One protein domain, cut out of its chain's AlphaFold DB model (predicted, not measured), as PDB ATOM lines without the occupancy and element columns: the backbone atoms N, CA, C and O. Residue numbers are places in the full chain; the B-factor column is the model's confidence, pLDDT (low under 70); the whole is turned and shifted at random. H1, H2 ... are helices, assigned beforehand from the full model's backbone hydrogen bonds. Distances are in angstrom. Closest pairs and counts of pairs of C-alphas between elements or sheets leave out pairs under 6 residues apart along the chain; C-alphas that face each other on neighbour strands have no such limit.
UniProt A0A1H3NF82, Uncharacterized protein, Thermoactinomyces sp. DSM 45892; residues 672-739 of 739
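This is residues 672 to 739 of the 739 residues of an uncharacterized protein of Thermoactinomyces sp. DSM 45892 (UniProt A0A1H3NF82). One long straight helix, H1, makes the length of a rod; at its far end the chain turns through the short helix H2, folds back beside H1 as a stretched-out link, and ends in H3, which packs slantwise across the first half of H1. The printed part has 68 residues with three named helices, H1, H2 and H3 in that order, and no named strand; the class is all helix. The whole is only just extended, close to loose, with a radius of gyration of the C-alphas of 16.8 A, and spans 53 by 21 by 14 A.

H1 takes residues 672 to 703, from C-alpha 672 at (2.866, 46.243, -20.462) to C-alpha 703 at (-1.933, 31.184, 23.008), 46.3 A. After a tight link of 2 residues, H2 takes residues 706 to 711, 9.3 A long. A short link of 10 residues leads to H3, residues 722 to 737, 22.5 A long, which ends at C-alpha 737 at (4.956, 32.090, -20.316).

H1 and H3 touch, H1 with residues 675 to 686 alone; their closest C-alphas, those of Tyr 679 and Tyr 729, are 5.4 A apart. They run opposite ways at a steep tilt of 58 degrees. H1 and H2 are close but not clearly touching, with the closest C-alphas, those of His 701 and Arg 709, 6.8 A apart. H2 and H3 are apart. In H1 and H3 every O i to N i+4 pair is within hydrogen-bond range; in H2 1 of 2 is, beside 3 of 3 O i to N i+3 pairs.

The two C-alphas farthest apart, those of Met 672 and Leu 707, are 53.8 A apart. The printed part has no cut and no long link, and Ile 739 is the chain's last residue. The mean pLDDT of the printed part is 91.2, and residue 707 alone is under 70.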
ATOM      1  N   MET A 672       2.173  46.025 -21.741       92.56
ATOM      2  CA  MET A 672       2.866  46.243 -20.462       92.56
ATOM      3  C   MET A 672       1.903  46.548 -19.312       92.56
ATOM      4  O   MET A 672       2.267  46.403 -18.150       92.56
ATOM      5  N   ASP A 673       0.667  46.932 -19.623       91.56
ATOM      6  CA  ASP A 673      -0.427  47.039 -18.664       91.56
ATOM      7  C   ASP A 673      -0.787  45.679 -18.047       91.56
ATOM      8  O   ASP A 673      -1.089  45.610 -16.857       91.56
ATOM      9  N   GLN A 674      -0.689  44.591 -18.819       93.06
ATOM     10  CA  GLN A 674      -0.903  43.231 -18.320       93.06
ATOM     11  C   GLN A 674       0.232  42.793 -17.391       93.06
ATOM     12  O   GLN A 674      -0.019  42.180 -16.354       93.06
ATOM     13  N   ASP A 675       1.475  43.139 -17.733       92.31
ATOM     14  CA  ASP A 675       2.648  42.888 -16.887       92.31
ATOM     15  C   ASP A 675       2.610  43.728 -15.603       92.31
ATOM     16  O   ASP A 675       2.916  43.226 -14.523       92.31
ATOM     17  N   GLN A 676       2.151  44.979 -15.687       92.25
ATOM     18  CA  GLN A 676       1.926  45.838 -14.527       92.25
ATOM     19  C   GLN A 676       0.817  45.286 -13.622       92.25
ATOM     20  O   GLN A 676       1.007  45.197 -12.412       92.25
ATOM     21  N   ALA A 677      -0.306  44.850 -14.196       91.56
ATOM     22  CA  ALA A 677      -1.389  44.227 -13.441       91.56
ATOM     23  C   ALA A 677      -0.951  42.908 -12.781       91.56
ATOM     24  O   ALA A 677      -1.370  42.611 -11.661       91.56
ATOM     25  N   LEU A 678      -0.097  42.124 -13.450       93.81
ATOM     26  CA  LEU A 678       0.503  40.924 -12.871       93.81
ATOM     27  C   LEU A 678       1.410  41.284 -11.689       93.81
ATOM     28  O   LEU A 678       1.273  40.680 -10.630       93.81
ATOM     29  N   TYR A 679       2.278  42.286 -11.845       94.19
ATOM     30  CA  TYR A 679       3.135  42.783 -10.771       94.19
ATOM     31  C   TYR A 679       2.319  43.226  -9.549       94.19
ATOM     32  O   TYR A 679       2.555  42.727  -8.449       94.19
ATOM     33  N   ASP A 680       1.317  44.085  -9.742       91.25
ATOM     34  CA  ASP A 680       0.489  44.602  -8.646       91.25
ATOM     35  C   ASP A 680      -0.259  43.459  -7.934       91.25
ATOM     36  O   ASP A 680      -0.233  43.365  -6.708       91.25
ATOM     37  N   ARG A 681      -0.812  42.503  -8.695       93.75
ATOM     38  CA  ARG A 681      -1.451  41.305  -8.130       93.75
ATOM     39  C   ARG A 681      -0.472  40.460  -7.314       93.75
ATOM     40  O   ARG A 681      -0.835  39.988  -6.239       93.75
ATOM     41  N   THR A 682       0.750  40.251  -7.803       94.19
ATOM     42  CA  THR A 682       1.765  39.474  -7.071       94.19
ATOM     43  C   THR A 682       2.235  40.184  -5.805       94.19
ATOM     44  O   THR A 682       2.424  39.530  -4.779       94.19
ATOM     45  N   ALA A 683       2.357  41.514  -5.840       93.06
ATOM     46  CA  ALA A 683       2.672  42.321  -4.668       93.06
ATOM     47  C   ALA A 683       1.572  42.191  -3.607       93.06
ATOM     48  O   ALA A 683       1.864  41.881  -2.451       93.06
ATOM     49  N   ASP A 684       0.308  42.335  -4.012       92.44
ATOM     50  CA  ASP A 684      -0.842  42.193  -3.122       92.44
ATOM     51  C   ASP A 684      -0.927  40.786  -2.525       92.44
ATOM     52  O   ASP A 684      -1.086  40.638  -1.312       92.44
ATOM     53  N   GLN A 685      -0.754  39.742  -3.341       94.12
ATOM     54  CA  GLN A 685      -0.728  38.356  -2.869       94.12
ATOM     55  C   GLN A 685       0.378  38.132  -1.835       94.12
ATOM     56  O   GLN A 685       0.124  37.552  -0.781       94.12
ATOM     57  N   LEU A 686       1.589  38.628  -2.090       95.19
ATOM     58  CA  LEU A 686       2.709  38.485  -1.163       95.19
ATOM     59  C   LEU A 686       2.461  39.242   0.151       95.19
ATOM     60  O   LEU A 686       2.710  38.706   1.232       95.19
ATOM     61  N   ILE A 687       1.921  40.462   0.078       92.31
ATOM     62  CA  ILE A 687       1.543  41.259   1.253       92.31
ATOM     63  C   ILE A 687       0.478  40.531   2.078       92.31
ATOM     64  O   ILE A 687       0.598  40.472   3.305       92.31
ATOM     65  N   GLN A 688      -0.547  39.972   1.430       92.25
ATOM     66  CA  GLN A 688      -1.605  39.221   2.107       92.25
ATOM     67  C   GLN A 688      -1.065  37.949   2.760       92.25
ATOM     68  O   GLN A 688      -1.378  37.686   3.922       92.25
ATOM     69  N   THR A 689      -0.184  37.214   2.082       95.31
ATOM     70  CA  THR A 689       0.500  36.047   2.656       95.31
ATOM     71  C   THR A 689       1.299  36.434   3.901       95.31
ATOM     72  O   THR A 689       1.098  35.838   4.955       95.31
ATOM     73  N   ARG A 690       2.104  37.508   3.856       94.06
ATOM     74  CA  ARG A 690       2.836  37.995   5.044       94.06
ATOM     75  C   ARG A 690       1.916  38.451   6.176       94.06
ATOM     76  O   ARG A 690       2.260  38.299   7.347       94.06
ATOM     77  N   LYS A 691       0.756  39.036   5.861       92.88
ATOM     78  CA  LYS A 691      -0.240  39.423   6.874       92.88
ATOM     79  C   LYS A 691      -0.851  38.200   7.553       92.88
ATOM     80  O   LYS A 691      -0.998  38.226   8.773       92.88
ATOM     81  N   ARG A 692      -1.162  37.146   6.791       94.00
ATOM     82  CA  ARG A 692      -1.644  35.862   7.327       94.00
ATOM     83  C   ARG A 692      -0.591  35.219   8.224       94.00
ATOM     84  O   ARG A 692      -0.863  35.029   9.401       94.00
ATOM     85  N   GLU A 693       0.643  35.070   7.735       94.75
ATOM     86  CA  GLU A 693       1.773  34.555   8.526       94.75
ATOM     87  C   GLU A 693       1.961  35.330   9.842       94.75
ATOM     88  O   GLU A 693       2.172  34.745  10.903       94.75
ATOM     89  N   TYR A 694       1.855  36.661   9.799       96.25
ATOM     90  CA  TYR A 694       1.935  37.496  10.995       96.25
ATOM     91  C   TYR A 694       0.760  37.278  11.957       96.25
ATOM     92  O   TYR A 694       0.968  37.238  13.173       96.25
ATOM     93  N   SER A 695      -0.463  37.161  11.438       93.38
ATOM     94  CA  SER A 695      -1.656  36.873  12.240       93.38
ATOM     95  C   SER A 695      -1.520  35.531  12.957       93.38
ATOM     96  O   SER A 695      -1.710  35.473  14.172       93.38
ATOM     97  N   ASP A 696      -1.071  34.500  12.242       95.50
ATOM     98  CA  ASP A 696      -0.860  33.157  12.780       95.50
ATOM     99  C   ASP A 696       0.222  33.168  13.867       95.50
ATOM    100  O   ASP A 696       0.022  32.654  14.970       95.50
ATOM    101  N   GLN A 697       1.344  33.857  13.626       95.44
ATOM    102  CA  GLN A 697       2.395  34.051  14.632       95.44
ATOM    103  C   GLN A 697       1.890  34.814  15.862       95.44
ATOM    104  O   GLN A 697       2.266  34.503  16.996       95.44
ATOM    105  N   LYS A 698       1.042  35.830  15.669       94.62
ATOM    106  CA  LYS A 698       0.447  36.612  16.757       94.62
ATOM    107  C   LYS A 698      -0.522  35.766  17.578       94.62
ATOM    108  O   LYS A 698      -0.466  35.845  18.805       94.62
ATOM    109  N   GLN A 699      -1.360  34.957  16.936       93.62
ATOM    110  CA  GLN A 699      -2.292  34.051  17.603       93.62
ATOM    111  C   GLN A 699      -1.535  32.960  18.371       93.62
ATOM    112  O   GLN A 699      -1.800  32.755  19.555       93.62
ATOM    113  N   ALA A 700      -0.506  32.361  17.762       93.06
ATOM    114  CA  ALA A 700       0.384  31.410  18.425       93.06
ATOM    115  C   ALA A 700       1.092  32.035  19.640       93.06
ATOM    116  O   ALA A 700       1.137  31.433  20.710       93.06
ATOM    117  N   HIS A 701       1.584  33.274  19.523       91.88
ATOM    118  CA  HIS A 701       2.164  34.009  20.649       91.88
ATOM    119  C   HIS A 701       1.122  34.305  21.739       91.88
ATOM    120  O   HIS A 701       1.429  34.239  22.925       91.88
ATOM    121  N   GLN A 702      -0.118  34.650  21.381       91.38
ATOM    122  CA  GLN A 702      -1.187  34.910  22.349       91.38
ATOM    123  C   GLN A 702      -1.639  33.646  23.088       91.38
ATOM    124  O   GLN A 702      -1.948  33.754  24.275       91.38
ATOM    125  N   ALA A 703      -1.611  32.486  22.428       93.00
ATOM    126  CA  ALA A 703      -1.933  31.184  23.008       93.00
ATOM    127  C   ALA A 703      -0.886  30.683  24.025       93.00
ATOM    128  O   ALA A 703      -1.173  29.794  24.825       93.00
ATOM    129  N   GLN A 704       0.325  31.252  24.042       91.31
ATOM    130  CA  GLN A 704       1.340  30.922  25.047       91.31
ATOM    131  C   GLN A 704       0.943  31.418  26.450       91.31
ATOM    132  O   GLN A 704       0.285  32.449  26.615       91.31
ATOM    133  N   SER A 705       1.403  30.711  27.490       90.50
ATOM    134  CA  SER A 705       1.188  31.111  28.887       90.50
ATOM    135  C   SER A 705       1.780  32.497  29.185       90.50
ATOM    136  O   SER A 705       2.761  32.911  28.564       90.50
ATOM    137  N   ILE A 706       1.207  33.218  30.163       77.00
ATOM    138  CA  ILE A 706       1.636  34.583  30.537       77.00
ATOM    139  C   ILE A 706       3.152  34.643  30.756       77.00
ATOM    140  O   ILE A 706       3.799  35.504  30.169       77.00
ATOM    141  N   LEU A 707       3.708  33.684  31.508       66.56
ATOM    142  CA  LEU A 707       5.144  33.587  31.784       66.56
ATOM    143  C   LEU A 707       5.981  33.476  30.501       66.56
ATOM    144  O   LEU A 707       6.927  34.243  30.343       66.56
ATOM    145  N   LYS A 708       5.612  32.600  29.552       79.50
ATOM    146  CA  LYS A 708       6.331  32.453  28.273       79.50
ATOM    147  C   LYS A 708       6.247  33.720  27.417       79.50
ATOM    148  O   LYS A 708       7.258  34.142  26.862       79.50
ATOM    149  N   ARG A 709       5.083  34.380  27.380       86.06
ATOM    150  CA  ARG A 709       4.878  35.633  26.626       86.06
ATOM    151  C   ARG A 709       5.743  36.789  27.126       86.06
ATOM    152  O   ARG A 709       6.096  37.651  26.333       86.06
ATOM    153  N   THR A 710       6.087  36.824  28.414       79.88
ATOM    154  CA  THR A 710       6.974  37.860  28.979       79.88
ATOM    155  C   THR A 710       8.417  37.762  28.484       79.88
ATOM    156  O   THR A 710       9.099  38.782  28.438       79.88
ATOM    157  N   PHE A 711       8.879  36.563  28.113       84.56
ATOM    158  CA  PHE A 711      10.259  36.320  27.670       84.56
ATOM    159  C   PHE A 711      10.381  36.069  26.159       84.56
ATOM    160  O   PHE A 711      11.478  36.157  25.611       84.56
ATOM    161  N   ALA A 712       9.275  35.782  25.468       88.19
ATOM    162  CA  ALA A 712       9.246  35.654  24.017       88.19
ATOM    163  C   ALA A 712       9.252  37.032  23.330       88.19
ATOM    164  O   ALA A 712       8.568  37.970  23.744       88.19
ATOM    165  N   LYS A 713      10.006  37.161  22.232       91.81
ATOM    166  CA  LYS A 713       9.958  38.361  21.390       91.81
ATOM    167  C   LYS A 713       8.589  38.428  20.712       91.81
ATOM    168  O   LYS A 713       8.221  37.519  19.970       91.81
ATOM    169  N   LYS A 714       7.859  39.525  20.925       91.81
ATOM    170  CA  LYS A 714       6.581  39.762  20.248       91.81
ATOM    171  C   LYS A 714       6.795  39.714  18.725       91.81
ATOM    172  O   LYS A 714       7.703  40.405  18.246       91.81
ATOM    173  N   PRO A 715       5.977  38.961  17.965       94.44
ATOM    174  CA  PRO A 715       6.085  38.944  16.515       94.44
ATOM    175  C   PRO A 715       5.910  40.363  15.971       94.44
ATOM    176  O   PRO A 715       5.079  41.144  16.453       94.44
ATOM    177  N   GLN A 716       6.722  40.704  14.975       92.88
ATOM    178  CA  GLN A 716       6.690  41.985  14.278       92.88
ATOM    179  C   GLN A 716       6.356  41.721  12.818       92.88
ATOM    180  O   GLN A 716       6.970  40.862  12.194       92.88
ATOM    181  N   TYR A 717       5.386  42.461  12.287       93.12
ATOM    182  CA  TYR A 717       5.053  42.383  10.873       93.12
ATOM    183  C   TYR A 717       6.233  42.902  10.047       93.12
ATOM    184  O   TYR A 717       6.657  44.047  10.220       93.12
ATOM    185  N   GLN A 718       6.761  42.052   9.170       90.56
ATOM    186  CA  GLN A 718       7.780  42.415   8.192       90.56
ATOM    187  C   GLN A 718       7.083  42.644   6.852       90.56
ATOM    188  O   GLN A 718       6.567  41.708   6.242       90.56
ATOM    189  N   HIS A 719       7.021  43.904   6.422       90.06
ATOM    190  CA  HIS A 719       6.501  44.233   5.099       90.06
ATOM    191  C   HIS A 719       7.453  43.665   4.032       90.06
ATOM    192  O   HIS A 719       8.661  43.865   4.186       90.06
ATOM    193  N   PRO A 720       6.953  42.997   2.971       91.25
ATOM    194  CA  PRO A 720       7.799  42.531   1.875       91.25
ATOM    195  C   PRO A 720       8.671  43.660   1.326       91.25
ATOM    196  O   PRO A 720       8.184  44.781   1.132       91.25
ATOM    197  N   GLY A 721       9.950  43.373   1.094       90.62
ATOM    198  CA  GLY A 721      10.844  44.293   0.404       90.62
ATOM    199  C   GLY A 721      10.556  44.334  -1.098       90.62
ATOM    200  O   GLY A 721       9.889  43.458  -1.647       90.62
ATOM    201  N   GLN A 722      11.107  45.336  -1.788       87.62
ATOM    202  CA  GLN A 722      10.999  45.440  -3.249       87.62
ATOM    203  C   GLN A 722      11.594  44.216  -3.960       87.62
ATOM    204  O   GLN A 722      11.064  43.764  -4.973       87.62
ATOM    205  N   GLU A 723      12.693  43.679  -3.429       88.31
ATOM    206  CA  GLU A 723      13.358  42.489  -3.968       88.31
ATOM    207  C   GLU A 723      12.447  41.260  -3.896       88.31
ATOM    208  O   GLU A 723      12.302  40.561  -4.897       88.31
ATOM    209  N   ASP A 724      11.750  41.059  -2.770       93.06
ATOM    210  CA  ASP A 724      10.807  39.948  -2.593       93.06
ATOM    211  C   ASP A 724       9.661  40.024  -3.610       93.06
ATOM    212  O   ASP A 724       9.302  39.028  -4.242       93.06
ATOM    213  N   ILE A 725       9.104  41.226  -3.799       92.56
ATOM    214  CA  ILE A 725       8.025  41.471  -4.763       92.56
ATOM    215  C   ILE A 725       8.531  41.240  -6.194       92.56
ATOM    216  O   ILE A 725       7.852  40.601  -6.995       92.56
ATOM    217  N   THR A 726       9.744  41.704  -6.508       90.50
ATOM    218  CA  THR A 726      10.359  41.532  -7.833       90.50
ATOM    219  C   THR A 726      10.577  40.055  -8.156       90.50
ATOM    220  O   THR A 726      10.218  39.608  -9.243       90.50
ATOM    221  N   GLN A 727      11.116  39.275  -7.215       93.75
ATOM    222  CA  GLN A 727      11.315  37.835  -7.399       93.75
ATOM    223  C   GLN A 727       9.985  37.089  -7.561       93.75
ATOM    224  O   GLN A 727       9.867  36.233  -8.440       93.75
ATOM    225  N   ALA A 728       8.971  37.435  -6.760       94.56
ATOM    226  CA  ALA A 728       7.636  36.850  -6.867       94.56
ATOM    227  C   ALA A 728       6.989  37.145  -8.230       94.56
ATOM    228  O   ALA A 728       6.455  36.236  -8.869       94.56
ATOM    229  N   TYR A 729       7.099  38.387  -8.705       95.12
ATOM    230  CA  TYR A 729       6.637  38.790 -10.029       95.12
ATOM    231  C   TYR A 729       7.353  38.032 -11.149       95.12
ATOM    232  O   TYR A 729       6.686  37.470 -12.015       95.12
ATOM    233  N   LEU A 730       8.691  37.971 -11.136       93.38
ATOM    234  CA  LEU A 730       9.454  37.268 -12.173       93.38
ATOM    235  C   LEU A 730       9.078  35.786 -12.225       93.38
ATOM    236  O   LEU A 730       8.842  35.251 -13.307       93.38
ATOM    237  N   LYS A 731       8.919  35.141 -11.065       95.25
ATOM    238  CA  LYS A 731       8.441  33.757 -10.980       95.25
ATOM    239  C   LYS A 731       7.043  33.592 -11.585       95.25
ATOM    240  O   LYS A 731       6.824  32.661 -12.356       95.25
ATOM    241  N   ALA A 732       6.111  34.494 -11.272       94.25
ATOM    242  CA  ALA A 732       4.760  34.466 -11.832       94.25
ATOM    243  C   ALA A 732       4.748  34.732 -13.347       94.25
ATOM    244  O   ALA A 732       3.967  34.125 -14.075       94.25
ATOM    245  N   LYS A 733       5.632  35.610 -13.831       93.31
ATOM    246  CA  LYS A 733       5.793  35.916 -15.254       93.31
ATOM    247  C   LYS A 733       6.341  34.719 -16.031       93.31
ATOM    248  O   LYS A 733       5.802  34.413 -17.087       93.31
ATOM    249  N   HIS A 734       7.356  34.030 -15.504       92.25
ATOM    250  CA  HIS A 734       7.865  32.790 -16.098       92.25
ATOM    251  C   HIS A 734       6.774  31.719 -16.162       92.25
ATOM    252  O   HIS A 734       6.490  31.222 -17.244       92.25
ATOM    253  N   ALA A 735       6.062  31.485 -15.054       93.00
ATOM    254  CA  ALA A 735       4.958  30.527 -15.024       93.00
ATOM    255  C   ALA A 735       3.836  30.856 -16.026       93.00
ATOM    256  O   ALA A 735       3.222  29.947 -16.566       93.00
ATOM    257  N   ARG A 736       3.566  32.144 -16.296       91.69
ATOM    258  CA  ARG A 736       2.595  32.569 -17.320       91.69
ATOM    259  C   ARG A 736       3.075  32.276 -18.743       91.69
ATOM    260  O   ARG A 736       2.238  32.075 -19.606       91.69
ATOM    261  N   ASN A 737       4.381  32.329 -18.991       88.12
ATOM    262  CA  ASN A 737       4.956  32.090 -20.316       88.12
ATOM    263  C   ASN A 737       5.143  30.594 -20.621       88.12
ATOM    264  O   ASN A 737       5.290  30.243 -21.788       88.12
ATOM    265  N   ASP A 738       5.160  29.744 -19.590       86.56
ATOM    266  CA  ASP A 738       5.249  28.283 -19.720       86.56
ATOM    267  C   ASP A 738       3.880  27.618 -20.002       86.56
ATOM    268  O   ASP A 738       3.835  26.434 -20.340       86.56
ATOM    269  N   ILE A 739       2.776  28.367 -19.849       76.69
ATOM    270  CA  ILE A 739       1.391  27.975 -20.182       76.69
ATOM    271  C   ILE A 739       1.054  28.502 -21.575       76.69
ATOM    272  O   ILE A 739       0.472  27.724 -22.365       76.69
TER     273      ILE A 739